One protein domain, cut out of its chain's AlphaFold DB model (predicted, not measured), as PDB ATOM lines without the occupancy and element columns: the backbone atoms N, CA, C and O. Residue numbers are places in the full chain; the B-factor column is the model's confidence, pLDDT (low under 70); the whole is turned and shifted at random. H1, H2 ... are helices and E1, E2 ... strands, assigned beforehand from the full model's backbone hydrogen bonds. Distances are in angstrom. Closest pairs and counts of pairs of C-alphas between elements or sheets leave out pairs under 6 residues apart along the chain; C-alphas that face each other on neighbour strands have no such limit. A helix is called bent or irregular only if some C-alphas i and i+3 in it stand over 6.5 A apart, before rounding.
ATOM      1  N   ASP A   3      -3.739  -1.816  50.912       27.31
ATOM      2  CA  ASP A   3      -4.562  -1.646  49.696       27.31
ATOM      3  C   ASP A   3      -4.251  -0.399  48.844       27.31
ATOM      4  O   ASP A   3      -4.714  -0.291  47.706       27.31
ATOM      5  N   GLN A   4      -3.566   0.600  49.411       28.02
ATOM      6  CA  GLN A   4      -3.137   1.807  48.690       28.02
ATOM      7  C   GLN A   4      -1.723   1.673  48.112       28.02
ATOM      8  O   GLN A   4      -1.429   2.325  47.113       28.02
ATOM      9  N   TYR A   5      -0.885   0.819  48.703       30.00
ATOM     10  CA  TYR A   5       0.477   0.560  48.233       30.00
ATOM     11  C   TYR A   5       0.468  -0.386  47.039       30.00
ATOM     12  O   TYR A   5       1.085  -0.082  46.027       30.00
ATOM     13  N   LEU A   6      -0.365  -1.427  47.079       34.34
ATOM     14  CA  LEU A   6      -0.430  -2.434  46.019       34.34
ATOM     15  C   LEU A   6      -0.821  -1.825  44.659       34.34
ATOM     16  O   LEU A   6      -0.198  -2.127  43.655       34.34
ATOM     17  N   GLY A   7      -1.751  -0.861  44.620       29.45
ATOM     18  CA  GLY A   7      -2.111  -0.151  43.381       29.45
ATOM     19  C   GLY A   7      -1.004   0.740  42.784       29.45
ATOM     20  O   GLY A   7      -1.091   1.088  41.611       29.45
ATOM     21  N   ARG A   8       0.011   1.121  43.574       32.66
ATOM     22  CA  ARG A   8       1.213   1.844  43.116       32.66
ATOM     23  C   ARG A   8       2.386   0.898  42.847       32.66
ATOM     24  O   ARG A   8       3.160   1.178  41.940       32.66
ATOM     25  N   GLU A   9       2.512  -0.201  43.587       37.44
ATOM     26  CA  GLU A   9       3.609  -1.169  43.445       37.44
ATOM     27  C   GLU A   9       3.600  -1.875  42.087       37.44
ATOM     28  O   GLU A   9       4.668  -2.013  41.502       37.44
ATOM     29  N   PHE A  10       2.424  -2.112  41.486       36.66
ATOM     30  CA  PHE A  10       2.293  -2.633  40.111       36.66
ATOM     31  C   PHE A  10       2.968  -1.782  39.010       36.66
ATOM     32  O   PHE A  10       2.927  -2.156  37.842       36.66
ATOM     33  N   THR A  11       3.578  -0.639  39.343       36.34
ATOM     34  CA  THR A  11       4.312   0.210  38.391       36.34
ATOM     35  C   THR A  11       5.821  -0.046  38.354       36.34
ATOM     36  O   THR A  11       6.467   0.412  37.414       36.34
ATOM     37  N   THR A  12       6.393  -0.777  39.322       40.84
ATOM     38  CA  THR A  12       7.831  -1.104  39.334       40.84
ATOM     39  C   THR A  12       8.014  -2.600  39.139       40.84
ATOM     40  O   THR A  12       8.158  -3.375  40.081       40.84
ATOM     41  N   THR A  13       7.964  -3.025  37.884       46.81
ATOM     42  CA  THR A  13       8.182  -4.413  37.495       46.81
ATOM     43  C   THR A  13       9.686  -4.666  37.386       46.81
ATOM     44  O   THR A  13      10.370  -4.088  36.543       46.81
ATOM     45  N   MET A  14      10.236  -5.510  38.261       44.97
ATOM     46  CA  MET A  14      11.606  -5.999  38.097       44.97
ATOM     47  C   MET A  14      11.560  -7.324  37.342       44.97
ATOM     48  O   MET A  14      10.892  -8.268  37.768       44.97
ATOM     49  N   ALA A  15      12.274  -7.407  36.221       48.38
ATOM     50  CA  ALA A  15      12.516  -8.692  35.579       48.38
ATOM     51  C   ALA A  15      13.274  -9.601  36.560       48.38
ATOM     52  O   ALA A  15      14.193  -9.153  37.254       48.38
ATOM     53  N   LYS A  16      12.901 -10.883  36.628       45.41
ATOM     54  CA  LYS A  16      13.648 -11.872  37.412       45.41
ATOM     55  C   LYS A  16      15.080 -11.908  36.868       45.41
ATOM     56  O   LYS A  16      15.284 -12.259  35.713       45.41
ATOM     57  N   GLY A  17      16.050 -11.499  37.687       43.62
ATOM     58  CA  GLY A  17      17.452 -11.431  37.280       43.62
ATOM     59  C   GLY A  17      17.975 -10.044  36.906       43.62
ATOM     60  O   GLY A  17      18.714  -9.942  35.935       43.62
ATOM     61  N   MET A  18      17.641  -8.983  37.647       50.34
ATOM     62  CA  MET A  18      18.307  -7.680  37.479       50.34
ATOM     63  C   MET A  18      19.689  -7.652  38.148       50.34
ATOM     64  O   MET A  18      19.929  -8.388  39.099       50.34
ATOM     65  N   ASN A  19      20.602  -6.825  37.634       50.34
ATOM     66  CA  ASN A  19      21.968  -6.703  38.142       50.34
ATOM     67  C   ASN A  19      21.997  -5.865  39.440       50.34
ATOM     68  O   ASN A  19      21.348  -4.822  39.514       50.34
ATOM     69  N   TYR A  20      22.737  -6.315  40.457       58.06
ATOM     70  CA  TYR A  20      22.726  -5.735  41.814       58.06
ATOM     71  C   TYR A  20      23.978  -4.913  42.157       58.06
ATOM     72  O   TYR A  20      24.098  -4.385  43.262       58.06
ATOM     73  N   CYS A  21      24.889  -4.756  41.194       53.06
ATOM     74  CA  CYS A  21      26.041  -3.861  41.264       53.06
ATOM     75  C   CYS A  21      25.850  -2.676  40.310       53.06
ATOM     76  O   CYS A  21      26.463  -2.601  39.248       53.06
ATOM     77  N   GLY A  22      24.976  -1.747  40.691       45.53
ATOM     78  CA  GLY A  22      24.680  -0.563  39.888       45.53
ATOM     79  C   GLY A  22      23.633  -0.817  38.801       45.53
ATOM     80  O   GLY A  22      23.513  -1.907  38.253       45.53
ATOM     81  N   ASN A  23      22.850   0.226  38.529       42.97
ATOM     82  CA  ASN A  23      21.642   0.273  37.698       42.97
ATOM     83  C   ASN A  23      21.834  -0.136  36.218       42.97
ATOM     84  O   ASN A  23      21.640   0.688  35.324       42.97
ATOM     85  N   VAL A  24      22.197  -1.385  35.922       40.12
ATOM     86  CA  VAL A  24      22.273  -1.895  34.545       40.12
ATOM     87  C   VAL A  24      21.055  -2.770  34.264       40.12
ATOM     88  O   VAL A  24      20.914  -3.870  34.799       40.12
ATOM     89  N   PHE A  25      20.163  -2.261  33.416       45.91
ATOM     90  CA  PHE A  25      19.071  -3.029  32.829       45.91
ATOM     91  C   PHE A  25      19.628  -3.829  31.649       45.91
ATOM     92  O   PHE A  25      20.170  -3.214  30.742       45.91
ATOM     93  N   ALA A  26      19.498  -5.160  31.719       48.09
ATOM     94  CA  ALA A  26      19.756  -6.191  30.700       48.09
ATOM     95  C   ALA A  26      20.876  -5.925  29.654       48.09
ATOM     96  O   ALA A  26      20.761  -5.004  28.844       48.09
ATOM     97  N   PRO A  27      21.886  -6.811  29.531       56.69
ATOM     98  CA  PRO A  27      22.030  -8.119  30.191       56.69
ATOM     99  C   PRO A  27      22.479  -8.032  31.662       56.69
ATOM    100  O   PRO A  27      22.965  -6.994  32.108       56.69
ATOM    101  N   ASN A  28      22.271  -9.116  32.426       68.06
ATOM    102  CA  ASN A  28      22.734  -9.252  33.812       68.06
ATOM    103  C   ASN A  28      24.046 -10.059  33.857       68.06
ATOM    104  O   ASN A  28      23.998 -11.282  34.003       68.06
ATOM    105  N   PRO A  29      25.211  -9.395  33.789       70.44
ATOM    106  CA  PRO A  29      26.505 -10.068  33.733       70.44
ATOM    107  C   PRO A  29      26.811 -10.921  34.972       70.44
ATOM    108  O   PRO A  29      27.623 -11.836  34.885       70.44
ATOM    109  N   ILE A  30      26.165 -10.674  36.122       74.38
ATOM    110  CA  ILE A  30      26.347 -11.518  37.312       74.38
ATOM    111  C   ILE A  30      25.643 -12.871  37.130       74.38
ATOM    112  O   ILE A  30      26.192 -13.894  37.528       74.38
ATOM    113  N   ALA A  31      24.455 -12.895  36.519       74.75
ATOM    114  CA  ALA A  31      23.754 -14.145  36.223       74.75
ATOM    115  C   ALA A  31      24.506 -14.975  35.171       74.75
ATOM    116  O   ALA A  31      24.644 -16.186  35.332       74.75
ATOM    117  N   ASP A  32      25.058 -14.315  34.148       78.00
ATOM    118  CA  ASP A  32      25.888 -14.968  33.131       78.00
ATOM    119  C   ASP A  32      27.177 -15.540  33.745       78.00
ATOM    120  O   ASP A  32      27.554 -16.678  33.464       78.00
ATOM    121  N   PHE A  33      27.827 -14.787  34.639       80.62
ATOM    122  CA  PHE A  33      28.983 -15.265  35.395       80.62
ATOM    123  C   PHE A  33      28.626 -16.450  36.301       80.62
ATOM    124  O   PHE A  33      29.351 -17.438  36.311       80.62
ATOM    125  N   ALA A  34      27.495 -16.400  37.010       81.94
ATOM    126  CA  ALA A  34      27.027 -17.508  37.843       81.94
ATOM    127  C   ALA A  34      26.856 -18.795  37.020       81.94
ATOM    128  O   ALA A  34      27.388 -19.837  37.396       81.94
ATOM    129  N   ALA A  35      26.227 -18.695  35.844       84.62
ATOM    130  CA  ALA A  35      26.076 -19.815  34.921       84.62
ATOM    131  C   ALA A  35      27.428 -20.365  34.427       84.62
ATOM    132  O   ALA A  35      27.609 -21.577  34.359       84.62
ATOM    133  N   GLN A  36      28.404 -19.498  34.130       85.50
ATOM    134  CA  GLN A  36      29.764 -19.925  33.758       85.50
ATOM    135  C   GLN A  36      30.506 -20.634  34.898       85.50
ATOM    136  O   GLN A  36      31.392 -21.443  34.633       85.50
ATOM    137  N   GLN A  37      30.177 -20.308  36.148       84.19
ATOM    138  CA  GLN A  37      30.762 -20.924  37.339       84.19
ATOM    139  C   GLN A  37      29.981 -22.153  37.831       84.19
ATOM    140  O   GLN A  37      30.369 -22.724  38.847       84.19
ATOM    141  N   ASP A  38      28.907 -22.557  37.142       87.25
ATOM    142  CA  ASP A  38      27.980 -23.610  37.588       87.25
ATOM    143  C   ASP A  38      27.386 -23.322  38.985       87.25
ATOM    144  O   ASP A  38      27.246 -24.193  39.842       87.25
ATOM    145  N   ILE A  39      27.076 -22.045  39.240       82.81
ATOM    146  CA  ILE A  39      26.465 -21.559  40.479       82.81
ATOM    147  C   ILE A  39      25.061 -21.049  40.159       82.81
ATOM    148  O   ILE A  39      24.885 -20.169  39.315       82.81
ATOM    149  N   ASP A  40      24.055 -21.534  40.888       83.56
ATOM    150  CA  ASP A  40      22.711 -20.960  40.822       83.56
ATOM    151  C   ASP A  40      22.748 -19.477  41.196       83.56
ATOM    152  O   ASP A  40      23.223 -19.113  42.270       83.56
ATOM    153  N   TYR A  41      22.215 -18.612  40.332       75.25
ATOM    154  CA  TYR A  41      22.237 -17.167  40.560       75.25
ATOM    155  C   TYR A  41      21.383 -16.734  41.767       75.25
ATOM    156  O   TYR A  41      21.799 -15.896  42.571       75.25
ATOM    157  N   LEU A  42      20.192 -17.325  41.907       76.81
ATOM    158  CA  LEU A  42      19.243 -17.055  42.987       76.81
ATOM    159  C   LEU A  42      18.793 -18.364  43.632       76.81
ATOM    160  O   LEU A  42      18.465 -19.322  42.936       76.81
ATOM    161  N   LEU A  43      18.680 -18.359  44.954       79.69
ATOM    162  CA  LEU A  43      18.091 -19.424  45.752       79.69
ATOM    163  C   LEU A  43      16.713 -18.970  46.250       79.69
ATOM    164  O   LEU A  43      16.581 -17.875  46.798       79.69
ATOM    165  N   ARG A  44      15.680 -19.803  46.066       80.50
ATOM    166  CA  ARG A  44      14.373 -19.604  46.718       80.50
ATOM    167  C   ARG A  44      14.493 -20.127  48.143       80.50
ATOM    168  O   ARG A  44      14.543 -21.337  48.346       80.50
ATOM    169  N   SER A  45      14.579 -19.224  49.108       78.50
ATOM    170  CA  SER A  45      14.816 -19.551  50.519       78.50
ATOM    171  C   SER A  45      13.518 -19.783  51.297       78.50
ATOM    172  O   SER A  45      13.502 -20.601  52.213       78.50
ATOM    173  N   ASP A  46      12.422 -19.120  50.921       78.69
ATOM    174  CA  ASP A  46      11.090 -19.367  51.487       78.69
ATOM    175  C   ASP A  46       9.982 -18.989  50.495       78.69
ATOM    176  O   ASP A  46      10.173 -18.185  49.573       78.69
ATOM    177  N   SER A  47       8.795 -19.555  50.704       80.88
ATOM    178  CA  SER A  47       7.588 -19.143  50.004       80.88
ATOM    179  C   SER A  47       6.315 -19.430  50.774       80.88
ATOM    180  O   SER A  47       6.174 -20.483  51.396       80.88
ATOM    181  N   LYS A  48       5.339 -18.533  50.643       83.19
ATOM    182  CA  LYS A  48       4.010 -18.694  51.238       83.19
ATOM    183  C   LYS A  48       2.925 -18.387  50.229       83.19
ATOM    184  O   LYS A  48       3.021 -17.414  49.488       83.19
ATOM    185  N   THR A  49       1.856 -19.174  50.254       84.94
ATOM    186  CA  THR A  49       0.657 -18.867  49.476       84.94
ATOM    187  C   THR A  49       0.074 -17.532  49.924       84.94
ATOM    188  O   THR A  49      -0.125 -17.282  51.115       84.94
ATOM    189  N   LEU A  50      -0.229 -16.691  48.947       82.62
ATOM    190  CA  LEU A  50      -0.824 -15.382  49.116       82.62
ATOM    191  C   LEU A  50      -2.260 -15.421  48.589       82.62
ATOM    192  O   LEU A  50      -2.496 -15.821  47.454       82.62
ATOM    193  N   ASN A  51      -3.211 -14.986  49.416       84.44
ATOM    194  CA  ASN A  51      -4.602 -14.767  49.021       84.44
ATOM    195  C   ASN A  51      -4.981 -13.339  49.413       84.44
ATOM    196  O   ASN A  51      -4.932 -12.998  50.597       84.44
ATOM    197  N   LEU A  52      -5.325 -12.503  48.435       82.06
ATOM    198  CA  LEU A  52      -5.639 -11.093  48.653       82.06
ATOM    199  C   LEU A  52      -6.973 -10.727  48.018       82.06
ATOM    200  O   LEU A  52      -7.183 -10.959  46.831       82.06
ATOM    201  N   ASP A  53      -7.832 -10.065  48.784       83.06
ATOM    202  CA  ASP A  53      -9.085  -9.521  48.273       83.06
ATOM    203  C   ASP A  53      -8.941  -8.032  47.959       83.06
ATOM    204  O   ASP A  53      -8.583  -7.219  48.813       83.06
ATOM    205  N   PHE A  54      -9.280  -7.656  46.728       79.00
ATOM    206  CA  PHE A  54      -9.180  -6.284  46.242       79.00
ATOM    207  C   PHE A  54     -10.482  -5.786  45.659       79.00
ATOM    208  O   PHE A  54     -11.209  -6.525  45.009       79.00
ATOM    209  N   LYS A  55     -10.747  -4.485  45.798       81.00
ATOM    210  CA  LYS A  55     -11.870  -3.862  45.093       81.00
ATOM    211  C   LYS A  55     -11.642  -3.906  43.581       81.00
ATOM    212  O   LYS A  55     -10.646  -3.374  43.085       81.00
ATOM    213  N   ALA A  56     -12.599  -4.499  42.867       78.88
ATOM    214  CA  ALA A  56     -12.542  -4.698  41.423       78.88
ATOM    215  C   ALA A  56     -12.358  -3.383  40.656       78.88
ATOM    216  O   ALA A  56     -11.624  -3.333  39.676       78.88
ATOM    217  N   ASP A  57     -12.991  -2.295  41.109       81.06
ATOM    218  CA  ASP A  57     -12.943  -0.993  40.443       81.06
ATOM    219  C   ASP A  57     -11.531  -0.415  40.311       81.06
ATOM    220  O   ASP A  57     -11.253   0.263  39.323       81.06
ATOM    221  N   ARG A  58     -10.648  -0.668  41.281       73.31
ATOM    222  CA  ARG A  58      -9.254  -0.210  41.241       73.31
ATOM    223  C   ARG A  58      -8.443  -0.993  40.219       73.31
ATOM    224  O   ARG A  58      -7.801  -0.375  39.375       73.31
ATOM    225  N   LEU A  59      -8.516  -2.322  40.277       72.50
ATOM    226  CA  LEU A  59      -7.785  -3.204  39.363       72.50
ATOM    227  C   LEU A  59      -8.259  -3.019  37.921       72.50
ATOM    228  O   LEU A  59      -7.453  -2.844  37.012       72.50
ATOM    229  N   LEU A  60      -9.576  -2.955  37.718       74.56
ATOM    230  CA  LEU A  60     -10.143  -2.818  36.385       74.56
ATOM    231  C   LEU A  60      -9.799  -1.473  35.748       74.56
ATOM    232  O   LEU A  60      -9.417  -1.457  34.586       74.56
ATOM    233  N   LYS A  61      -9.828  -0.363  36.502       72.81
ATOM    234  CA  LYS A  61      -9.361   0.939  35.990       72.81
ATOM    235  C   LYS A  61      -7.900   0.907  35.544       72.81
ATOM    236  O   LYS A  61      -7.589   1.485  34.510       72.81
ATOM    237  N   ALA A  62      -7.024   0.246  36.302       65.94
ATOM    238  CA  ALA A  62      -5.614   0.113  35.936       65.94
ATOM    239  C   ALA A  62      -5.424  -0.746  34.671       65.94
ATOM    240  O   ALA A  62      -4.569  -0.445  33.849       65.94
ATOM    241  N   SER A  63      -6.267  -1.765  34.481       66.75
ATOM    242  CA  SER A  63      -6.236  -2.655  33.312       66.75
ATOM    243  C   SER A  63      -6.907  -2.090  32.040       66.75
ATOM    244  O   SER A  63      -6.902  -2.744  30.998       66.75
ATOM    245  N   GLY A  64      -7.528  -0.906  32.112       65.62
ATOM    246  CA  GLY A  64      -8.270  -0.259  31.020       65.62
ATOM    247  C   GLY A  64      -9.796  -0.439  31.081       65.62
ATOM    248  O   GLY A  64     -10.339  -1.171  31.911       65.62
ATOM    249  N   ASP A  65     -10.527   0.177  30.150       66.06
ATOM    250  CA  ASP A  65     -11.997   0.233  30.205       66.06
ATOM    251  C   ASP A  65     -12.703  -1.087  29.866       66.06
ATOM    252  O   ASP A  65     -12.269  -1.881  29.035       66.06
ATOM    253  N   PHE A  66     -13.802  -1.346  30.567       80.50
ATOM    254  CA  PHE A  66     -14.638  -2.533  30.418       80.50
ATOM    255  C   PHE A  66     -15.487  -2.461  29.135       80.50
ATOM    256  O   PHE A  66     -16.216  -1.487  28.949       80.50
ATOM    257  N   ASP A  67     -15.433  -3.498  28.290       88.88
ATOM    258  CA  ASP A  67     -16.157  -3.554  27.013       88.88
ATOM    259  C   ASP A  67     -17.393  -4.463  27.099       88.88
ATOM    260  O   ASP A  67     -17.326  -5.690  26.991       88.88
ATOM    261  N   ALA A  68     -18.553  -3.838  27.300       92.19
ATOM    262  CA  ALA A  68     -19.833  -4.532  27.364       92.19
ATOM    263  C   ALA A  68     -20.286  -5.110  26.008       92.19
ATOM    264  O   ALA A  68     -21.018  -6.101  25.999       92.19
ATOM    265  N   VAL A  69     -19.849  -4.529  24.882       93.38
ATOM    266  CA  VAL A  69     -20.199  -5.011  23.534       93.38
ATOM    267  C   VAL A  69     -19.446  -6.301  23.240       93.38
ATOM    268  O   VAL A  69     -20.046  -7.261  22.753       93.38
ATOM    269  N   ALA A  70     -18.160  -6.365  23.592       91.81
ATOM    270  CA  ALA A  70     -17.365  -7.584  23.462       91.81
ATOM    271  C   ALA A  70     -17.967  -8.745  24.269       91.81
ATOM    272  O   ALA A  70     -18.077  -9.856  23.756       91.81
ATOM    273  N   ILE A  71     -18.436  -8.484  25.496       92.38
ATOM    274  CA  ILE A  71     -19.087  -9.498  26.344       92.38
ATOM    275  C   ILE A  71     -20.407  -9.973  25.735       92.38
ATOM    276  O   ILE A  71     -20.650 -11.175  25.658       92.38
ATOM    277  N   ALA A  72     -21.260  -9.051  25.283       93.31
ATOM    278  CA  ALA A  72     -22.518  -9.414  24.637       93.31
ATOM    279  C   ALA A  72     -22.277 -10.213  23.341       93.31
ATOM    280  O   ALA A  72     -22.939 -11.219  23.095       93.31
ATOM    281  N   THR A  73     -21.279  -9.823  22.548       93.44
ATOM    282  CA  THR A  73     -20.892 -10.534  21.320       93.44
ATOM    283  C   THR A  73     -20.376 -11.939  21.626       93.44
ATOM    284  O   THR A  73     -20.818 -12.903  21.005       93.44
ATOM    285  N   ALA A  74     -19.494 -12.081  22.619       90.88
ATOM    286  CA  ALA A  74     -18.966 -13.372  23.055       90.88
ATOM    287  C   ALA A  74     -20.055 -14.294  23.635       90.88
ATOM    288  O   ALA A  74     -19.975 -15.511  23.483       90.88
ATOM    289  N   ALA A  75     -21.104 -13.723  24.231       91.44
ATOM    290  CA  ALA A  75     -22.290 -14.449  24.681       91.44
ATOM    291  C   ALA A  75     -23.284 -14.792  23.549       91.44
ATOM    292  O   ALA A  75     -24.362 -15.324  23.821       91.44
ATOM    293  N   GLY A  76     -22.955 -14.492  22.287       91.25
ATOM    294  CA  GLY A  76     -23.785 -14.820  21.126       91.25
ATOM    295  C   GLY A  76     -25.046 -13.962  21.001       91.25
ATOM    296  O   GLY A  76     -26.049 -14.414  20.448       91.25
ATOM    297  N   ILE A  77     -25.031 -12.738  21.536       92.62
ATOM    298  CA  ILE A  77     -26.196 -11.853  21.508       92.62
ATOM    299  C   ILE A  77     -26.403 -11.292  20.093       92.62
ATOM    300  O   ILE A  77     -25.480 -10.695  19.530       92.62
ATOM    301  N   PRO A  78     -27.606 -11.436  19.503       89.25
ATOM    302  CA  PRO A  78     -27.900 -10.885  18.186       89.25
ATOM    303  C   PRO A  78     -27.807  -9.356  18.157       89.25
ATOM    304  O   PRO A  78     -28.167  -8.682  19.124       89.25
ATOM    305  N   ALA A  79     -27.437  -8.799  16.999       90.69
ATOM    306  CA  ALA A  79     -27.323  -7.352  16.796       90.69
ATOM    307  C   ALA A  79     -28.599  -6.580  17.191       90.69
ATOM    308  O   ALA A  79     -28.510  -5.509  17.784       90.69
ATOM    309  N   ALA A  80     -29.778  -7.161  16.941       91.00
ATOM    310  CA  ALA A  80     -31.075  -6.565  17.272       91.00
ATOM    311  C   ALA A  80     -31.289  -6.325  18.781       91.00
ATOM    312  O   ALA A  80     -32.044  -5.433  19.153       91.00
ATOM    313  N   SER A  81     -30.625  -7.092  19.650       92.50
ATOM    314  CA  SER A  81     -30.716  -6.957  21.113       92.50
ATOM    315  C   SER A  81     -29.461  -6.325  21.726       92.50
ATOM    316  O   SER A  81     -29.402  -6.118  22.938       92.50
ATOM    317  N   MET A  82     -28.453  -6.012  20.906       94.44
ATOM    318  CA  MET A  82     -27.118  -5.630  21.365       94.44
ATOM    319  C   MET A  82     -27.131  -4.356  22.212       94.44
ATOM    320  O   MET A  82     -26.496  -4.320  23.263       94.44
ATOM    321  N   GLU A  83     -27.880  -3.329  21.805       94.25
ATOM    322  CA  GLU A  83     -27.944  -2.052  22.526       94.25
ATOM    323  C   GLU A  83     -28.529  -2.226  23.937       94.25
ATOM    324  O   GLU A  83     -27.908  -1.841  24.932       94.25
ATOM    325  N   GLN A  84     -29.686  -2.892  24.038       93.56
ATOM    326  CA  GLN A  84     -30.353  -3.171  25.311       93.56
ATOM    327  C   GLN A  84     -29.470  -4.018  26.236       93.56
ATOM    328  O   GLN A  84     -29.329  -3.712  27.424       93.56
ATOM    329  N   VAL A  85     -28.857  -5.076  25.700       94.81
ATOM    330  CA  VAL A  85     -28.019  -5.991  26.481       94.81
ATOM    331  C   VAL A  85     -26.733  -5.308  26.940       94.81
ATOM    332  O   VAL A  85     -26.382  -5.396  28.114       94.81
ATOM    333  N   THR A  86     -26.077  -4.540  26.071       95.31
ATOM    334  CA  THR A  86     -24.876  -3.760  26.411       95.31
ATOM    335  C   THR A  86     -25.173  -2.748  27.521       95.31
ATOM    336  O   THR A  86     -24.395  -2.604  28.470       95.31
ATOM    337  N   ALA A  87     -26.324  -2.068  27.463       94.38
ATOM    338  CA  ALA A  87     -26.760  -1.158  28.520       94.38
ATOM    339  C   ALA A  87     -26.998  -1.892  29.854       94.38
ATOM    340  O   ALA A  87     -26.576  -1.410  30.914       94.38
ATOM    341  N   ALA A  88     -27.619  -3.075  29.813       95.25
ATOM    342  CA  ALA A  88     -27.848  -3.902  30.995       95.25
ATOM    343  C   ALA A  88     -26.532  -4.391  31.624       95.25
ATOM    344  O   ALA A  88     -26.357  -4.241  32.836       95.25
ATOM    345  N   ILE A  89     -25.587  -4.878  30.811       95.06
ATOM    346  CA  ILE A  89     -24.249  -5.308  31.246       95.06
ATOM    347  C   ILE A  89     -23.506  -4.145  31.910       95.06
ATOM    348  O   ILE A  89     -23.015  -4.285  33.028       95.06
ATOM    349  N   ASN A  90     -23.471  -2.968  31.278       93.12
ATOM    350  CA  ASN A  90     -22.815  -1.782  31.838       93.12
ATOM    351  C   ASN A  90     -23.376  -1.391  33.209       93.12
ATOM    352  O   ASN A  90     -22.644  -0.974  34.112       93.12
ATOM    353  N   LEU A  91     -24.689  -1.507  33.381       91.56
ATOM    354  CA  LEU A  91     -25.345  -1.145  34.626       91.56
ATOM    355  C   LEU A  91     -25.179  -2.217  35.711       91.56
ATOM    356  O   LEU A  91     -25.015  -1.864  36.881       91.56
ATOM    357  N   ALA A  92     -25.182  -3.499  35.339       93.06
ATOM    358  CA  ALA A  92     -24.825  -4.602  36.228       93.06
ATOM    359  C   ALA A  92     -23.370  -4.466  36.702       93.06
ATOM    360  O   ALA A  92     -23.117  -4.458  37.907       93.06
ATOM    361  N   TYR A  93     -22.441  -4.189  35.784       89.94
ATOM    362  CA  TYR A  93     -21.039  -3.910  36.094       89.94
ATOM    363  C   TYR A  93     -20.873  -2.715  37.044       89.94
ATOM    364  O   TYR A  93     -20.159  -2.795  38.043       89.94
ATOM    365  N   LYS A  94     -21.577  -1.597  36.812       88.38
ATOM    366  CA  LYS A  94     -21.537  -0.433  37.720       88.38
ATOM    367  C   LYS A  94     -21.952  -0.781  39.155       88.38
ATOM    368  O   LYS A  94     -21.429  -0.159  40.083       88.38
ATOM    369  N   LYS A  95     -22.872  -1.735  39.337       87.50
ATOM    370  CA  LYS A  95     -23.316  -2.212  40.656       87.50
ATOM    371  C   LYS A  95     -22.331  -3.205  41.278       87.50
ATOM    372  O   LYS A  95     -22.112  -3.136  42.485       87.50
ATOM    373  N   SER A  96     -21.716  -4.076  40.478       88.06
ATOM    374  CA  SER A  96     -20.823  -5.131  40.971       88.06
ATOM    375  C   SER A  96     -19.374  -4.672  41.175       88.06
ATOM    376  O   SER A  96     -18.704  -5.163  42.073       88.06
ATOM    377  N   LYS A  97     -18.883  -3.664  40.442       82.88
ATOM    378  CA  LYS A  97     -17.460  -3.261  40.468       82.88
ATOM    379  C   LYS A  97     -16.920  -2.756  41.812       82.88
ATOM    380  O   LYS A  97     -15.716  -2.617  41.972       82.88
ATOM    381  N   LYS A  98     -17.783  -2.434  42.779       83.12
ATOM    382  CA  LYS A  98     -17.351  -2.059  44.141       83.12
ATOM    383  C   LYS A  98     -17.059  -3.275  45.030       83.12
ATOM    384  O   LYS A  98     -16.607  -3.088  46.160       83.12
ATOM    385  N   ARG A  99     -17.372  -4.481  44.551       88.06
ATOM    386  CA  ARG A  99     -17.119  -5.760  45.220       88.06
ATOM    387  C   ARG A  99     -15.686  -6.232  44.986       88.06
ATOM    388  O   ARG A  99     -14.893  -5.538  44.342       88.06
ATOM    389  N   THR A 100     -15.353  -7.373  45.575       86.56
ATOM    390  CA  THR A 100     -13.988  -7.884  45.618       86.56
ATOM    391  C   THR A 100     -13.657  -8.814  44.455       86.56
ATOM    392  O   THR A 100     -14.527  -9.450  43.860       86.56
ATOM    393  N   ILE A 101     -12.371  -8.890  44.153       85.50
ATOM    394  CA  ILE A 101     -11.722  -9.896  43.320       85.50
ATOM    395  C   ILE A 101     -10.647 -10.514  44.192       85.50
ATOM    396  O   ILE A 101      -9.929  -9.789  44.884       85.50
ATOM    397  N   THR A 102     -10.577 -11.836  44.172       87.31
ATOM    398  CA  THR A 102      -9.604 -12.592  44.945       87.31
ATOM    399  C   THR A 102      -8.420 -12.895  44.044       87.31
ATOM    400  O   THR A 102      -8.565 -13.552  43.012       87.31
ATOM    401  N   LEU A 103      -7.257 -12.391  44.436       85.06
ATOM    402  CA  LEU A 103      -5.973 -12.658  43.810       85.06
ATOM    403  C   LEU A 103      -5.268 -13.770  44.575       85.06
ATOM    404  O   LEU A 103      -5.207 -13.731  45.809       85.06
ATOM    405  N   LYS A 104      -4.715 -14.731  43.841       87.19
ATOM    406  CA  LYS A 104      -3.916 -15.815  44.402       87.19
ATOM    407  C   LYS A 104      -2.514 -15.779  43.841       87.19
ATOM    408  O   LYS A 104      -2.318 -15.479  42.667       87.19
ATOM    409  N   GLY A 105      -1.551 -16.113  44.677       86.75
ATOM    410  CA  GLY A 105      -0.167 -16.171  44.254       86.75
ATOM    411  C   GLY A 105       0.761 -16.684  45.333       86.75
ATOM    412  O   GLY A 105       0.341 -17.359  46.277       86.75
ATOM    413  N   GLU A 106       2.022 -16.302  45.219       84.25
ATOM    414  CA  GLU A 106       3.082 -16.677  46.141       84.25
ATOM    415  C   GLU A 106       3.829 -15.433  46.611       84.25
ATOM    416  O   GLU A 106       4.290 -14.620  45.812       84.25
ATOM    417  N   TYR A 107       3.977 -15.296  47.921       81.50
ATOM    418  CA  TYR A 107       5.035 -14.493  48.510       81.50
ATOM    419  C   TYR A 107       6.323 -15.306  48.427       81.50
ATOM    420  O   TYR A 107       6.340 -16.449  48.887       81.50
ATOM    421  N   GLU A 108       7.385 -14.744  47.864       79.25
ATOM    422  CA  GLU A 108       8.670 -15.427  47.727       79.25
ATOM    423  C   GLU A 108       9.785 -14.581  48.337       79.25
ATOM    424  O   GLU A 108       9.822 -13.352  48.204       79.25
ATOM    425  N   PHE A 109      10.716 -15.279  48.976       76.75
ATOM    426  CA  PHE A 109      11.992 -14.736  49.395       76.75
ATOM    427  C   PHE A 109      13.086 -15.373  48.536       76.75
ATOM    428  O   PHE A 109      13.174 -16.597  48.409       76.75
ATOM    429  N   TRP A 110      13.869 -14.518  47.890       76.56
ATOM    430  CA  TRP A 110      14.966 -14.888  47.012       76.56
ATOM    431  C   TRP A 110      16.262 -14.358  47.597       76.56
ATOM    432  O   TRP A 110      16.358 -13.181  47.929       76.56
ATOM    433  N   GLU A 111      17.279 -15.198  47.668       76.56
ATOM    434  CA  GLU A 111      18.628 -14.803  48.062       76.56
ATOM    435  C   GLU A 111      19.570 -14.980  46.876       76.56
ATOM    436  O   GLU A 111      19.475 -15.962  46.141       76.56
ATOM    437  N   ILE A 112      20.493 -14.041  46.672       73.62
ATOM    438  CA  ILE A 112      21.646 -14.293  45.809       73.62
ATOM    439  C   ILE A 112      22.461 -15.380  46.481       73.62
ATOM    440  O   ILE A 112      22.763 -15.290  47.674       73.62
ATOM    441  N   ASN A 113      22.816 -16.402  45.710       77.12
ATOM    442  CA  ASN A 113      23.565 -17.525  46.238       77.12
ATOM    443  C   ASN A 113      24.875 -17.038  46.888       77.12
ATOM    444  O   ASN A 113      25.698 -16.426  46.202       77.12
ATOM    445  N   PRO A 114      25.114 -17.307  48.185       77.19
ATOM    446  CA  PRO A 114      26.327 -16.859  48.866       77.19
ATOM    447  C   PRO A 114      27.622 -17.353  48.205       77.19
ATOM    448  O   PRO A 114      28.645 -16.669  48.274       77.19
ATOM    449  N   ALA A 115      27.580 -18.507  47.523       80.69
ATOM    450  CA  ALA A 115      28.713 -19.023  46.756       80.69
ATOM    451  C   ALA A 115      29.132 -18.064  45.628       80.69
ATOM    452  O   ALA A 115      30.321 -17.934  45.337       80.69
ATOM    453  N   LEU A 116      28.178 -17.330  45.048       78.50
ATOM    454  CA  LEU A 116      28.437 -16.347  44.003       78.50
ATOM    455  C   LEU A 116      29.160 -15.113  44.543       78.50
ATOM    456  O   LEU A 116      30.096 -14.626  43.916       78.50
ATOM    457  N   THR A 117      28.790 -14.649  45.738       75.25
ATOM    458  CA  THR A 117      29.512 -13.581  46.447       75.25
ATOM    459  C   THR A 117      30.967 -13.987  46.699       75.25
ATOM    460  O   THR A 117      31.883 -13.188  46.508       75.25
ATOM    461  N   GLY A 118      31.198 -15.252  47.071       76.75
ATOM    462  CA  GLY A 118      32.543 -15.821  47.195       76.75
ATOM    463  C   GLY A 118      33.307 -15.858  45.866       76.75
ATOM    464  O   GLY A 118      34.472 -15.462  45.818       76.75
ATOM    465  N   ALA A 119      32.663 -16.278  44.774       79.75
ATOM    466  CA  ALA A 119      33.265 -16.325  43.439       79.75
ATOM    467  C   ALA A 119      33.635 -14.924  42.907       79.75
ATOM    468  O   ALA A 119      34.734 -14.732  42.387       79.75
ATOM    469  N   LEU A 120      32.765 -13.929  43.115       77.19
ATOM    470  CA  LEU A 120      33.008 -12.531  42.737       77.19
ATOM    471  C   LEU A 120      34.218 -11.922  43.467       77.19
ATOM    472  O   LEU A 120      34.931 -11.104  42.887       77.19
ATOM    473  N   ASN A 121      34.475 -12.349  44.707       72.81
ATOM    474  CA  ASN A 121      35.607 -11.880  45.511       72.81
ATOM    475  C   ASN A 121      36.909 -12.673  45.288       72.81
ATOM    476  O   ASN A 121      37.987 -12.165  45.587       72.81
ATOM    477  N   SER A 122      36.838 -13.917  44.801       70.62
ATOM    478  CA  SER A 122      37.999 -14.824  44.737       70.62
ATOM    479  C   SER A 122      38.636 -14.963  43.349       70.62
ATOM    480  O   SER A 122      39.803 -15.347  43.264       70.62
ATOM    481  N   VAL A 123      37.923 -14.628  42.267       63.44
ATOM    482  CA  VAL A 123      38.360 -14.893  40.881       63.44
ATOM    483  C   VAL A 123      38.651 -13.594  40.118       63.44
ATOM    484  O   VAL A 123      38.123 -12.525  40.431       63.44
ATOM    485  N   ALA A 124      39.504 -13.667  39.087       72.38
ATOM    486  CA  ALA A 124      39.547 -12.651  38.038       72.38
ATOM    487  C   ALA A 124      38.178 -12.610  37.338       72.38
ATOM    488  O   ALA A 124      37.899 -13.410  36.448       72.38
ATOM    489  N   VAL A 125      37.302 -11.719  37.797       75.75
ATOM    490  CA  VAL A 125      35.980 -11.539  37.199       75.75
ATOM    491  C   VAL A 125      36.115 -10.913  35.802       75.75
ATOM    492  O   VAL A 125      37.082 -10.179  35.557       75.75
ATOM    493  N   PRO A 126      35.174 -11.172  34.877       77.81
ATOM    494  CA  PRO A 126      35.111 -10.484  33.590       77.81
ATOM    495  C   PRO A 126      35.220  -8.959  33.734       77.81
ATOM    496  O   PRO A 126      34.853  -8.399  34.772       77.81
ATOM    497  N   ALA A 127      35.736  -8.273  32.711       79.50
ATOM    498  CA  ALA A 127      36.019  -6.835  32.766       79.50
ATOM    499  C   ALA A 127      34.777  -6.008  33.152       79.50
ATOM    500  O   ALA A 127      34.869  -5.053  33.921       79.50
ATOM    501  N   GLU A 128      33.608  -6.430  32.681       74.31
ATOM    502  CA  GLU A 128      32.296  -5.866  32.984       74.31
ATOM    503  C   GLU A 128      31.883  -5.989  34.464       74.31
ATOM    504  O   GLU A 128      31.078  -5.190  34.940       74.31
ATOM    505  N   LEU A 129      32.455  -6.937  35.213       76.44
ATOM    506  CA  LEU A 129      32.202  -7.152  36.642       76.44
ATOM    507  C   LEU A 129      33.300  -6.580  37.552       76.44
ATOM    508  O   LEU A 129      33.114  -6.518  38.767       76.44
ATOM    509  N   GLN A 130      34.418  -6.101  36.999       76.19
ATOM    510  CA  GLN A 130      35.496  -5.484  37.784       76.19
ATOM    511  C   GLN A 130      35.039  -4.273  38.624       76.19
ATOM    512  O   GLN A 130      35.453  -4.173  39.784       76.19
ATOM    513  N   PRO A 131      34.148  -3.382  38.135       75.06
ATOM    514  CA  PRO A 131      33.604  -2.306  38.964       75.06
ATOM    515  C   PRO A 131      32.776  -2.819  40.150       75.06
ATOM    516  O   PRO A 131      32.888  -2.283  41.248       75.06
ATOM    517  N   CYS A 132      31.984  -3.878  39.944       72.81
ATOM    518  CA  CYS A 132      31.184  -4.525  40.991       72.81
ATOM    519  C   CYS A 132      32.081  -5.116  42.082       72.81
ATOM    520  O   CYS A 132      31.890  -4.846  43.266       72.81
ATOM    521  N   ARG A 133      33.121  -5.846  41.673       75.81
ATOM    522  CA  ARG A 133      34.126  -6.384  42.589       75.81
ATOM    523  C   ARG A 133      34.833  -5.277  43.375       75.81
ATOM    524  O   ARG A 133      34.899  -5.349  44.596       75.81
ATOM    525  N   THR A 134      35.294  -4.224  42.699       75.81
ATOM    526  CA  THR A 134      35.964  -3.081  43.351       75.81
ATOM    527  C   THR A 134      35.042  -2.396  44.365       75.81
ATOM    528  O   THR A 134      35.469  -2.033  45.458       75.81
ATOM    529  N   TRP A 135      33.759  -2.240  44.025       72.38
ATOM    530  CA  TRP A 135      32.740  -1.703  44.926       72.38
ATOM    531  C   TRP A 135      32.572  -2.569  46.184       72.38
ATOM    532  O   TRP A 135      32.508  -2.022  47.285       72.38
ATOM    533  N   MET A 136      32.547  -3.898  46.035       72.81
ATOM    534  CA  MET A 136      32.466  -4.849  47.152       72.81
ATOM    535  C   MET A 136      33.730  -4.844  48.027       72.81
ATOM    536  O   MET A 136      33.613  -4.834  49.250       72.81
ATOM    537  N   GLU A 137      34.926  -4.781  47.430       75.62
ATOM    538  CA  GLU A 137      36.215  -4.706  48.148       75.62
ATOM    539  C   GLU A 137      36.354  -3.428  48.999       75.62
ATOM    540  O   GLU A 137      37.064  -3.418  50.001       75.62
ATOM    541  N   GLN A 138      35.644  -2.353  48.645       73.38
ATOM    542  CA  GLN A 138      35.586  -1.106  49.420       73.38
ATOM    543  C   GLN A 138      34.646  -1.178  50.641       73.38
ATOM    544  O   GLN A 138      34.443  -0.169  51.317       73.38
ATOM    545  N   GLY A 139      34.054  -2.342  50.927       66.31
ATOM    546  CA  GLY A 139      33.124  -2.534  52.043       66.31
ATOM    547  C   GLY A 139      31.742  -1.919  51.808       66.31
ATOM    548  O   GLY A 139      30.972  -1.736  52.754       66.31
ATOM    549  N   ASN A 140      31.411  -1.579  50.558       63.06
ATOM    550  CA  ASN A 140      30.087  -1.074  50.224       63.06
ATOM    551  C   ASN A 140      29.040  -2.195  50.262       63.06
ATOM    552  O   ASN A 140      29.327  -3.387  50.144       63.06
ATOM    553  N   THR A 141      27.783  -1.790  50.413       58.25
ATOM    554  CA  THR A 141      26.646  -2.701  50.485       58.25
ATOM    555  C   THR A 141      26.287  -3.277  49.116       58.25
ATOM    556  O   THR A 141      26.151  -2.530  48.144       58.25
ATOM    557  N   PHE A 142      26.064  -4.588  49.067       61.47
ATOM    558  CA  PHE A 142      25.609  -5.345  47.900       61.47
ATOM    559  C   PHE A 142      24.227  -5.931  48.195       61.47
ATOM    560  O   PHE A 142      24.022  -6.465  49.286       61.47
ATOM    561  N   THR A 143      23.260  -5.816  47.281       65.75
ATOM    562  CA  THR A 143      21.950  -6.451  47.491       65.75
ATOM    563  C   THR A 143      22.135  -7.961  47.520       65.75
ATOM    564  O   THR A 143      22.670  -8.516  46.576       65.75
ATOM    565  N   THR A 144      21.685  -8.633  48.576       65.94
ATOM    566  CA  THR A 144      21.838 -10.091  48.731       65.94
ATOM    567  C   THR A 144      20.527 -10.835  48.779       65.94
ATOM    568  O   THR A 144      20.524 -12.052  48.637       65.94
ATOM    569  N   SER A 145      19.411 -10.144  48.978       68.50
ATOM    570  CA  SER A 145      18.112 -10.790  48.940       68.50
ATOM    571  C   SER A 145      17.010  -9.841  48.518       68.50
ATOM    572  O   SER A 145      17.100  -8.620  48.679       68.50
ATOM    573  N   LEU A 146      15.963 -10.435  47.968       70.75
ATOM    574  CA  LEU A 146      14.753  -9.787  47.523       70.75
ATOM    575  C   LEU A 146      13.574 -10.507  48.147       70.75
ATOM    576  O   LEU A 146      13.495 -11.733  48.120       70.75
ATOM    577  N   THR A 147      12.615  -9.732  48.624       71.75
ATOM    578  CA  THR A 147      11.313 -10.272  48.987       71.75
ATOM    579  C   THR A 147      10.250  -9.600  48.163       71.75
ATOM    580  O   THR A 147      10.318  -8.396  47.909       71.75
ATOM    581  N   GLY A 148       9.262 -10.372  47.752       73.00
ATOM    582  CA  GLY A 148       8.200  -9.882  46.903       73.00
ATOM    583  C   GLY A 148       7.097 -10.901  46.768       73.00
ATOM    584  O   GLY A 148       7.070 -11.917  47.464       73.00
ATOM    585  N   PHE A 149       6.170 -10.619  45.871       74.81
ATOM    586  CA  PHE A 149       5.106 -11.552  45.557       74.81
ATOM    587  C   PHE A 149       4.891 -11.654  44.054       74.81
ATOM    588  O   PHE A 149       5.080 -10.699  43.298       74.81
ATOM    589  N   ARG A 150       4.470 -12.841  43.635       78.06
ATOM    590  CA  ARG A 150       3.937 -13.127  42.311       78.06
ATOM    591  C   ARG A 150       2.455 -13.413  42.482       78.06
ATOM    592  O   ARG A 150       2.075 -14.107  43.417       78.06
ATOM    593  N   ILE A 151       1.623 -12.867  41.609       81.00
ATOM    594  CA  ILE A 151       0.213 -13.250  41.521       81.00
ATOM    595  C   ILE A 151       0.080 -14.145  40.297       81.00
ATOM    596  O   ILE A 151       0.527 -13.776  39.213       81.00
ATOM    597  N   ASP A 152      -0.518 -15.306  40.509       80.44
ATOM    598  CA  ASP A 152      -0.661 -16.363  39.516       80.44
ATOM    599  C   ASP A 152      -2.060 -16.360  38.898       80.44
ATOM    600  O   ASP A 152      -2.214 -16.600  37.706       80.44
ATOM    601  N   GLU A 153      -3.079 -16.053  39.705       85.44
ATOM    602  CA  GLU A 153      -4.481 -16.155  39.303       85.44
ATOM    603  C   GLU A 153      -5.296 -14.980  39.848       85.44
ATOM    604  O   GLU A 153      -5.065 -14.486  40.962       85.44
ATOM    605  N   ALA A 154      -6.317 -14.581  39.092       86.19
ATOM    606  CA  ALA A 154      -7.360 -13.686  39.569       86.19
ATOM    607  C   ALA A 154      -8.726 -14.350  39.411       86.19
ATOM    608  O   ALA A 154      -9.035 -14.937  38.382       86.19
ATOM    609  N   SER A 155      -9.579 -14.218  40.423       88.62
ATOM    610  CA  SER A 155     -10.927 -14.782  40.392       88.62
ATOM    611  C   SER A 155     -11.962 -13.759  40.833       88.62
ATOM    612  O   SER A 155     -11.801 -13.068  41.846       88.62
ATOM    613  N   VAL A 156     -13.057 -13.653  40.078       88.19
ATOM    614  CA  VAL A 156     -14.187 -12.818  40.501       88.19
ATOM    615  C   VAL A 156     -14.828 -13.462  41.730       88.19
ATOM    616  O   VAL A 156     -15.224 -14.633  41.688       88.19
ATOM    617  N   SER A 157     -14.947 -12.700  42.823       88.56
ATOM    618  CA  SER A 157     -15.541 -13.198  44.070       88.56
ATOM    619  C   SER A 157     -17.003 -13.610  43.884       88.56
ATOM    620  O   SER A 157     -17.708 -13.110  43.002       88.56
ATOM    621  N   SER A 158     -17.492 -14.492  44.756       89.25
ATOM    622  CA  SER A 158     -18.897 -14.913  44.754       89.25
ATOM    623  C   SER A 158     -19.866 -13.737  44.929       89.25
ATOM    624  O   SER A 158     -20.849 -13.668  44.202       89.25
ATOM    625  N   ASP A 159     -19.568 -12.770  45.806       89.31
ATOM    626  CA  ASP A 159     -20.390 -11.558  45.988       89.31
ATOM    627  C   ASP A 159     -20.442 -10.711  44.706       89.31
ATOM    628  O   ASP A 159     -21.508 -10.249  44.296       89.31
ATOM    629  N   MET A 160     -19.312 -10.548  44.008       90.25
ATOM    630  CA  MET A 160     -19.297  -9.829  42.733       90.25
ATOM    631  C   MET A 160     -20.103 -10.557  41.651       90.25
ATOM    632  O   MET A 160     -20.874  -9.895  40.948       90.25
ATOM    633  N   LYS A 161     -19.969 -11.890  41.552       91.94
ATOM    634  CA  LYS A 161     -20.757 -12.742  40.639       91.94
ATOM    635  C   LYS A 161     -22.247 -12.590  40.919       91.94
ATOM    636  O   LYS A 161     -22.988 -12.120  40.063       91.94
ATOM    637  N   SER A 162     -22.670 -12.849  42.156       92.31
ATOM    638  CA  SER A 162     -24.077 -12.763  42.554       92.31
ATOM    639  C   SER A 162     -24.667 -11.363  42.364       92.31
ATOM    640  O   SER A 162     -25.803 -11.234  41.911       92.31
ATOM    641  N   ALA A 163     -23.915 -10.299  42.663       92.00
ATOM    642  CA  ALA A 163     -24.379  -8.929  42.453       92.00
ATOM    643  C   ALA A 163     -24.530  -8.574  40.965       92.00
ATOM    644  O   ALA A 163     -25.455  -7.840  40.601       92.00
ATOM    645  N   PHE A 164     -23.624  -9.065  40.112       94.19
ATOM    646  CA  PHE A 164     -23.721  -8.898  38.664       94.19
ATOM    647  C   PHE A 164     -24.927  -9.664  38.114       94.19
ATOM    648  O   PHE A 164     -25.784  -9.053  37.475       94.19
ATOM    649  N   ASP A 165     -25.044 -10.949  38.452       94.50
ATOM    650  CA  ASP A 165     -26.110 -11.839  37.986       94.50
ATOM    651  C   ASP A 165     -27.488 -11.314  38.394       94.50
ATOM    652  O   ASP A 165     -28.360 -11.130  37.550       94.50
ATOM    653  N   ALA A 166     -27.672 -10.948  39.667       93.62
ATOM    654  CA  ALA A 166     -28.935 -10.389  40.143       93.62
ATOM    655  C   ALA A 166     -29.319  -9.098  39.394       93.62
ATOM    656  O   ALA A 166     -30.485  -8.880  39.063       93.62
ATOM    657  N   ALA A 167     -28.343  -8.229  39.105       93.56
ATOM    658  CA  ALA A 167     -28.584  -6.979  38.389       93.56
ATOM    659  C   ALA A 167     -28.831  -7.168  36.884       93.56
ATOM    660  O   ALA A 167     -29.477  -6.305  36.277       93.56
ATOM    661  N   LEU A 168     -28.289  -8.237  36.298       95.19
ATOM    662  CA  LEU A 168     -28.466  -8.610  34.901       95.19
ATOM    663  C   LEU A 168     -29.832  -9.274  34.693       95.19
ATOM    664  O   LEU A 168     -30.628  -8.791  33.887       95.19
ATOM    665  N   THR A 169     -30.138 -10.303  35.486       93.75
ATOM    666  CA  THR A 169     -31.414 -11.032  35.467       93.75
ATOM    667  C   THR A 169     -32.584 -10.077  35.656       93.75
ATOM    668  O   THR A 169     -33.473 -10.028  34.814       93.75
ATOM    669  N   ALA A 170     -32.525  -9.183  36.650       91.81
ATOM    670  CA  ALA A 170     -33.581  -8.196  36.895       91.81
ATOM    671  C   ALA A 170     -33.905  -7.272  35.699       91.81
ATOM    672  O   ALA A 170     -34.905  -6.560  35.740       91.81
ATOM    673  N   ARG A 171     -33.061  -7.225  34.660       93.06
ATOM    674  CA  ARG A 171     -33.264  -6.388  33.466       93.06
ATOM    675  C   ARG A 171     -33.532  -7.158  32.190       93.06
ATOM    676  O   ARG A 171     -34.117  -6.588  31.275       93.06
ATOM    677  N   LEU A 172     -33.032  -8.384  32.101       93.50
ATOM    678  CA  LEU A 172     -33.077  -9.172  30.876       93.50
ATOM    679  C   LEU A 172     -34.053 -10.344  30.969       93.50
ATOM    680  O   LEU A 172     -34.390 -10.911  29.932       93.50
ATOM    681  N   THR A 173     -34.569 -10.669  32.161       89.50
ATOM    682  CA  THR A 173     -35.674 -11.623  32.298       89.50
ATOM    683  C   THR A 173     -36.870 -11.151  31.470       89.50
ATOM    684  O   THR A 173     -37.334 -10.020  31.610       89.50
ATOM    685  N   GLY A 174     -37.348 -12.024  30.582       86.81
ATOM    686  CA  GLY A 174     -38.431 -11.736  29.635       86.81
ATOM    687  C   GLY A 174     -37.971 -11.153  28.293       86.81
ATOM    688  O   GLY A 174     -38.732 -11.210  27.333       86.81
ATOM    689  N   ALA A 175     -36.736 -10.650  28.198       88.50
ATOM    690  CA  ALA A 175     -36.122 -10.210  26.941       88.50
ATOM    691  C   ALA A 175     -35.144 -11.251  26.370       88.50
ATOM    692  O   ALA A 175     -35.018 -11.375  25.154       88.50
ATOM    693  N   LEU A 176     -34.468 -12.003  27.241       91.75
ATOM    694  CA  LEU A 176     -33.564 -13.097  26.896       91.75
ATOM    695  C   LEU A 176     -33.966 -14.382  27.624       91.75
ATOM    696  O   LEU A 176     -34.625 -14.347  28.664       91.75
ATOM    697  N   SER A 177     -33.514 -15.516  27.089       91.38
ATOM    698  CA  SER A 177     -33.581 -16.800  27.789       91.38
ATOM    699  C   SER A 177     -32.576 -16.869  28.945       91.38
ATOM    700  O   SER A 177     -31.513 -16.243  28.897       91.38
ATOM    701  N   ASP A 178     -32.860 -17.703  29.947       91.25
ATOM    702  CA  ASP A 178     -31.947 -17.943  31.075       91.25
ATOM    703  C   ASP A 178     -30.569 -18.437  30.609       91.25
ATOM    704  O   ASP A 178     -29.544 -18.052  31.170       91.25
ATOM    705  N   ALA A 179     -30.529 -19.222  29.526       92.19
ATOM    706  CA  ALA A 179     -29.285 -19.686  28.915       92.19
ATOM    707  C   ALA A 179     -28.432 -18.526  28.373       92.19
ATOM    708  O   ALA A 179     -27.219 -18.506  28.567       92.19
ATOM    709  N   GLN A 180     -29.055 -17.532  27.733       93.06
ATOM    710  CA  GLN A 180     -28.349 -16.343  27.243       93.06
ATOM    711  C   GLN A 180     -27.874 -15.451  28.394       93.06
ATOM    712  O   GLN A 180     -26.760 -14.934  28.346       93.06
ATOM    713  N   ILE A 181     -28.682 -15.295  29.448       93.06
ATOM    714  CA  ILE A 181     -28.284 -14.548  30.650       93.06
ATOM    715  C   ILE A 181     -27.074 -15.223  31.312       93.06
ATOM    716  O   ILE A 181     -26.079 -14.556  31.592       93.06
ATOM    717  N   ALA A 182     -27.106 -16.549  31.472       93.50
ATOM    718  CA  ALA A 182     -25.986 -17.320  32.006       93.50
ATOM    719  C   ALA A 182     -24.722 -17.206  31.133       93.50
ATOM    720  O   ALA A 182     -23.619 -17.073  31.667       93.50
ATOM    721  N   ALA A 183     -24.867 -17.196  29.802       94.50
ATOM    722  CA  ALA A 183     -23.749 -17.003  28.877       94.50
ATOM    723  C   ALA A 183     -23.102 -15.614  29.026       94.50
ATOM    724  O   ALA A 183     -21.874 -15.510  29.057       94.50
ATOM    725  N   ILE A 184     -23.902 -14.553  29.191       94.88
ATOM    726  CA  ILE A 184     -23.396 -13.201  29.473       94.88
ATOM    727  C   ILE A 184     -22.624 -13.185  30.797       94.88
ATOM    728  O   ILE A 184     -21.517 -12.650  30.846       94.88
ATOM    729  N   SER A 185     -23.169 -13.784  31.858       93.88
ATOM    730  CA  SER A 185     -22.506 -13.874  33.166       93.88
ATOM    731  C   SER A 185     -21.180 -14.631  33.110       93.88
ATOM    732  O   SER A 185     -20.174 -14.171  33.654       93.88
ATOM    733  N   ALA A 186     -21.139 -15.763  32.405       92.94
ATOM    734  CA  ALA A 186     -19.908 -16.520  32.195       92.94
ATOM    735  C   ALA A 186     -18.870 -15.704  31.405       92.94
ATOM    736  O   ALA A 186     -17.709 -15.614  31.813       92.94
ATOM    737  N   SER A 187     -19.297 -15.048  30.320       92.88
ATOM    738  CA  SER A 187     -18.428 -14.194  29.506       92.88
ATOM    739  C   SER A 187     -17.906 -12.988  30.290       92.88
ATOM    740  O   SER A 187     -16.744 -12.612  30.135       92.88
ATOM    741  N   PHE A 188     -18.733 -12.390  31.149       91.81
ATOM    742  CA  PHE A 188     -18.332 -11.307  32.040       91.81
ATOM    743  C   PHE A 188     -17.219 -11.756  32.990       91.81
ATOM    744  O   PHE A 188     -16.168 -11.117  33.030       91.81
ATOM    745  N   ASN A 189     -17.426 -12.867  33.703       90.38
ATOM    746  CA  ASN A 189     -16.452 -13.386  34.663       90.38
ATOM    747  C   ASN A 189     -15.112 -13.675  33.986       90.38
ATOM    748  O   ASN A 189     -14.093 -13.134  34.406       90.38
ATOM    749  N   SER A 190     -15.128 -14.418  32.874       89.44
ATOM    750  CA  SER A 190     -13.901 -14.746  32.141       89.44
ATOM    751  C   SER A 190     -13.180 -13.502  31.613       89.44
ATOM    752  O   SER A 190     -11.954 -13.437  31.649       89.44
ATOM    753  N   THR A 191     -13.924 -12.492  31.149       88.81
ATOM    754  CA  THR A 191     -13.330 -11.240  30.655       88.81
ATOM    755  C   THR A 191     -12.659 -10.462  31.783       88.81
ATOM    756  O   THR A 191     -11.554  -9.961  31.604       88.81
ATOM    757  N   VAL A 192     -13.307 -10.363  32.947       86.25
ATOM    758  CA  VAL A 192     -12.745  -9.678  34.119       86.25
ATOM    759  C   VAL A 192     -11.489 -10.393  34.619       86.25
ATOM    760  O   VAL A 192     -10.483  -9.726  34.847       86.25
ATOM    761  N   GLU A 193     -11.529 -11.721  34.743       87.81
ATOM    762  CA  GLU A 193     -10.398 -12.542  35.205       87.81
ATOM    763  C   GLU A 193      -9.200 -12.378  34.268       87.81
ATOM    764  O   GLU A 193      -8.170 -11.858  34.692       87.81
ATOM    765  N   LYS A 194      -9.373 -12.644  32.965       85.44
ATOM    766  CA  LYS A 194      -8.301 -12.505  31.963       85.44
ATOM    767  C   LYS A 194      -7.714 -11.106  31.897       85.44
ATOM    768  O   LYS A 194      -6.522 -10.936  31.663       85.44
ATOM    769  N   LYS A 195      -8.552 -10.082  32.053       82.38
ATOM    770  CA  LYS A 195      -8.095  -8.697  31.991       82.38
ATOM    771  C   LYS A 195      -7.217  -8.336  33.186       82.38
ATOM    772  O   LYS A 195      -6.229  -7.622  33.036       82.38
ATOM    773  N   ILE A 196      -7.573  -8.838  34.362       78.88
ATOM    774  CA  ILE A 196      -6.806  -8.625  35.586       78.88
ATOM    775  C   ILE A 196      -5.541  -9.473  35.573       78.88
ATOM    776  O   ILE A 196      -4.476  -8.951  35.876       78.88
ATOM    777  N   GLU A 197      -5.623 -10.728  35.144       79.56
ATOM    778  CA  GLU A 197      -4.451 -11.573  34.907       79.56
ATOM    779  C   GLU A 197      -3.503 -10.933  33.893       79.56
ATOM    780  O   GLU A 197      -2.311 -10.873  34.141       79.56
ATOM    781  N   GLY A 198      -4.001 -10.351  32.800       74.81
ATOM    782  CA  GLY A 198      -3.166  -9.609  31.853       74.81
ATOM    783  C   GLY A 198      -2.513  -8.360  32.457       74.81
ATOM    784  O   GLY A 198      -1.394  -8.014  32.090       74.81
ATOM    785  N   ALA A 199      -3.184  -7.693  33.400       71.25
ATOM    786  CA  ALA A 199      -2.645  -6.521  34.088       71.25
ATOM    787  C   ALA A 199      -1.629  -6.871  35.187       71.25
ATOM    788  O   ALA A 199      -0.770  -6.054  35.506       71.25
ATOM    789  N   ILE A 200      -1.738  -8.059  35.784       69.38
ATOM    790  CA  ILE A 200      -0.928  -8.470  36.934       69.38
ATOM    791  C   ILE A 200       0.180  -9.471  36.543       69.38
ATOM    792  O   ILE A 200       1.254  -9.503  37.144       69.38
ATOM    793  N   GLY A 201      -0.082 -10.307  35.548       56.78
ATOM    794  CA  GLY A 201       0.392 -11.686  35.476       56.78
ATOM    795  C   GLY A 201       1.811 -11.931  34.986       56.78
ATOM    796  O   GLY A 201       2.087 -13.057  34.596       56.78
ATOM    797  N   GLN A 202       2.727 -10.958  34.986       52.28
ATOM    798  CA  GLN A 202       4.114 -11.231  34.562       52.28
ATOM    799  C   GLN A 202       5.199 -10.542  35.386       52.28
ATOM    800  O   GLN A 202       6.317 -10.354  34.909       52.28
ATOM    801  N   SER A 203       4.920 -10.127  36.621       54.72
ATOM    802  CA  SER A 203       5.928  -9.381  37.377       54.72
ATOM    803  C   SER A 203       5.989  -9.759  38.843       54.72
ATOM    804  O   SER A 203       4.978  -9.778  39.541       54.72
ATOM    805  N   PHE A 204       7.214 -10.031  39.293       58.53
ATOM    806  CA  PHE A 204       7.561 -10.101  40.702       58.53
ATOM    807  C   PHE A 204       7.501  -8.683  41.270       58.53
ATOM    808  O   PHE A 204       8.257  -7.805  40.848       58.53
ATOM    809  N   GLN A 205       6.563  -8.453  42.182       65.31
ATOM    810  CA  GLN A 205       6.400  -7.166  42.843       65.31
ATOM    811  C   GLN A 205       7.372  -7.112  44.018       65.31
ATOM    812  O   GLN A 205       7.218  -7.858  44.987       65.31
ATOM    813  N   LEU A 206       8.404  -6.275  43.905       57.53
ATOM    814  CA  LEU A 206       9.434  -6.133  44.926       57.53
ATOM    815  C   LEU A 206       8.874  -5.393  46.149       57.53
ATOM    816  O   LEU A 206       8.455  -4.246  46.044       57.53
ATOM    817  N   LEU A 207       8.943  -6.030  47.316       56.06
ATOM    818  CA  LEU A 207       8.555  -5.443  48.600       56.06
ATOM    819  C   LEU A 207       9.758  -4.935  49.397       56.06
ATOM    820  O   LEU A 207       9.683  -3.910  50.069       56.06
ATOM    821  N   SER A 208      10.875  -5.660  49.350       58.25
ATOM    822  CA  SER A 208      12.080  -5.290  50.092       58.25
ATOM    823  C   SER A 208      13.338  -5.816  49.423       58.25
ATOM    824  O   SER A 208      13.343  -6.934  48.910       58.25
ATOM    825  N   MET A 209      14.421  -5.050  49.534       60.16
ATOM    826  CA  MET A 209      15.773  -5.464  49.166       60.16
ATOM    827  C   MET A 209      16.643  -5.439  50.416       60.16
ATOM    828  O   MET A 209      16.729  -4.402  51.081       60.16
ATOM    829  N   SER A 210      17.299  -6.550  50.733       58.03
ATOM    830  CA  SER A 210      18.309  -6.564  51.793       58.03
ATOM    831  C   SER A 210      19.685  -6.390  51.186       58.03
ATOM    832  O   SER A 210      19.957  -6.886  50.093       58.03
ATOM    833  N   HIS A 211      20.559  -5.716  51.925       60.12
ATOM    834  CA  HIS A 211      21.946  -5.558  51.534       60.12
ATOM    835  C   HIS A 211      22.864  -6.192  52.570       60.12
ATOM    836  O   HIS A 211      22.671  -6.006  53.772       60.12
ATOM    837  N   PHE A 212      23.880  -6.900  52.097       52.00
ATOM    838  CA  PHE A 212      24.986  -7.359  52.917       52.00
ATOM    839  C   PHE A 212      26.147  -6.377  52.790       52.00
ATOM    840  O   PHE A 212      26.449  -5.884  51.701       52.00
ATOM    841  N   MET A 213      26.795  -6.091  53.914       44.75
ATOM    842  CA  MET A 213      28.050  -5.354  53.954       44.75
ATOM    843  C   MET A 213      29.162  -6.393  54.062       44.75
ATOM    844  O   MET A 213      29.252  -7.088  55.075       44.75
ATOM    845  N   VAL A 214      29.964  -6.539  53.007       48.47
ATOM    846  CA  VAL A 214      31.161  -7.383  53.067       48.47
ATOM    847  C   VAL A 214      32.150  -6.665  53.986       48.47
ATOM    848  O   VAL A 214      32.524  -5.528  53.711       48.47
TER     849      VAL A 214
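Overview. This is residues 3 to 214 of the 215 residues of an uncharacterized protein of Altererythrobacter sp. HHU K3-1 (UniProt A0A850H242). A long, twisted sheet of E1 to E4 spans a rod-like domain, with a helical head at each end: H4, H5, H8 and the first part of H9 make one, H2, H6 and H7 the smaller other. H9 runs from its head along the sheet, over E3. The printed part has 212 residues, with nine named helices and four strands in the order H1 H2 E1 H3 H4 H5 E2 H6 H7 E3 H8 H9 E4. The sheet's order is E1 E2 E3 E4, antiparallel throughout, and the class is mixed, helices and strands. The whole is loose, with a radius of gyration of the C-alphas of 24.2 A and spans of 78 by 27 by 25 A.

Along the chain. Find C-alpha 141 at (26.646, -2.701, 50.485); from there E3, residues 141 to 156, runs 43.2 A to C-alpha 156 at (-14.187, -12.818, 40.501). Its neighbours in the sheet are E2, residues 100 to 112, 36.2 A, and E4, residues 204 to 213, 24.9 A, bending by 67 degrees at residue 207; the neighbour of E2 at the edge is E1, residues 42 to 55, 33.9 A, bending by 78 degrees at residue 45. H9, residues 178 to 200, runs 33.0 A and ends at C-alpha 200 (-0.928, -8.470, 36.934). The other helices are H1, residues 6 to 9; H2, 29 to 36; H3, 56 to 62; H4, 68 to 74; H5, 79 to 96, 25.1 A; H6, 114 to 122; H7, 127 to 137; and H8, 158 to 172, 20.7 A. H5 and H7 are irregular: C-alphas 80 and 83 are 7.6 A apart, and 128 and 131 are 7.1 A.

Arrangement. Across E1 and E2 look at N 50 and O 105, 2.8 A; across E2 and E3, N 106 and O 150, 2.8 A; across E3 and E4, N 207 and O 147, 2.8 A. H9 is on the sheet at a height of 5.7 A, along E3 at 1 degree on the local plane. H9, the hub, touches H3, H4 and H8; the closest C-alphas are Leu 59 and Ile 196, 6.7 A, Ile 71 and Ser 187, 5.7 A, and Asp 165 and Ser 185, 6.4 A. H8 and H9 form a helical hairpin at a steep tilt of 42 degrees. H5 touches H8 at Ala 92 and Ala 167, C-alphas 4.9 A apart. At the other end H6 touches H7, about perpendicular at 79 degrees, with C-alphas 120 and 133 6.2 A apart. H2 and H7 only just touch, with 3 pairs of C-alphas within 8 A, the closest Pro 29 and Leu 129, 7.0 A. H1 only grazes the sheet. Every O i to N i+4 pair is within hydrogen-bond range in H2, H3, H4, H6 and H9, against 12 of 14 in H5, 5 of 7 in H7 and 10 of 11 in H8; H1 is too short for such a pair.

Size, cuts and confidence. The C-alphas farthest apart, Ala 124 and Gly 174, are 78.4 A apart. The printed part has no cut, and H1 to H2 is the one long link. Mean pLDDT of the printed part is 76.3, with residues 3 to 28 and 200 to 214 among those under 70.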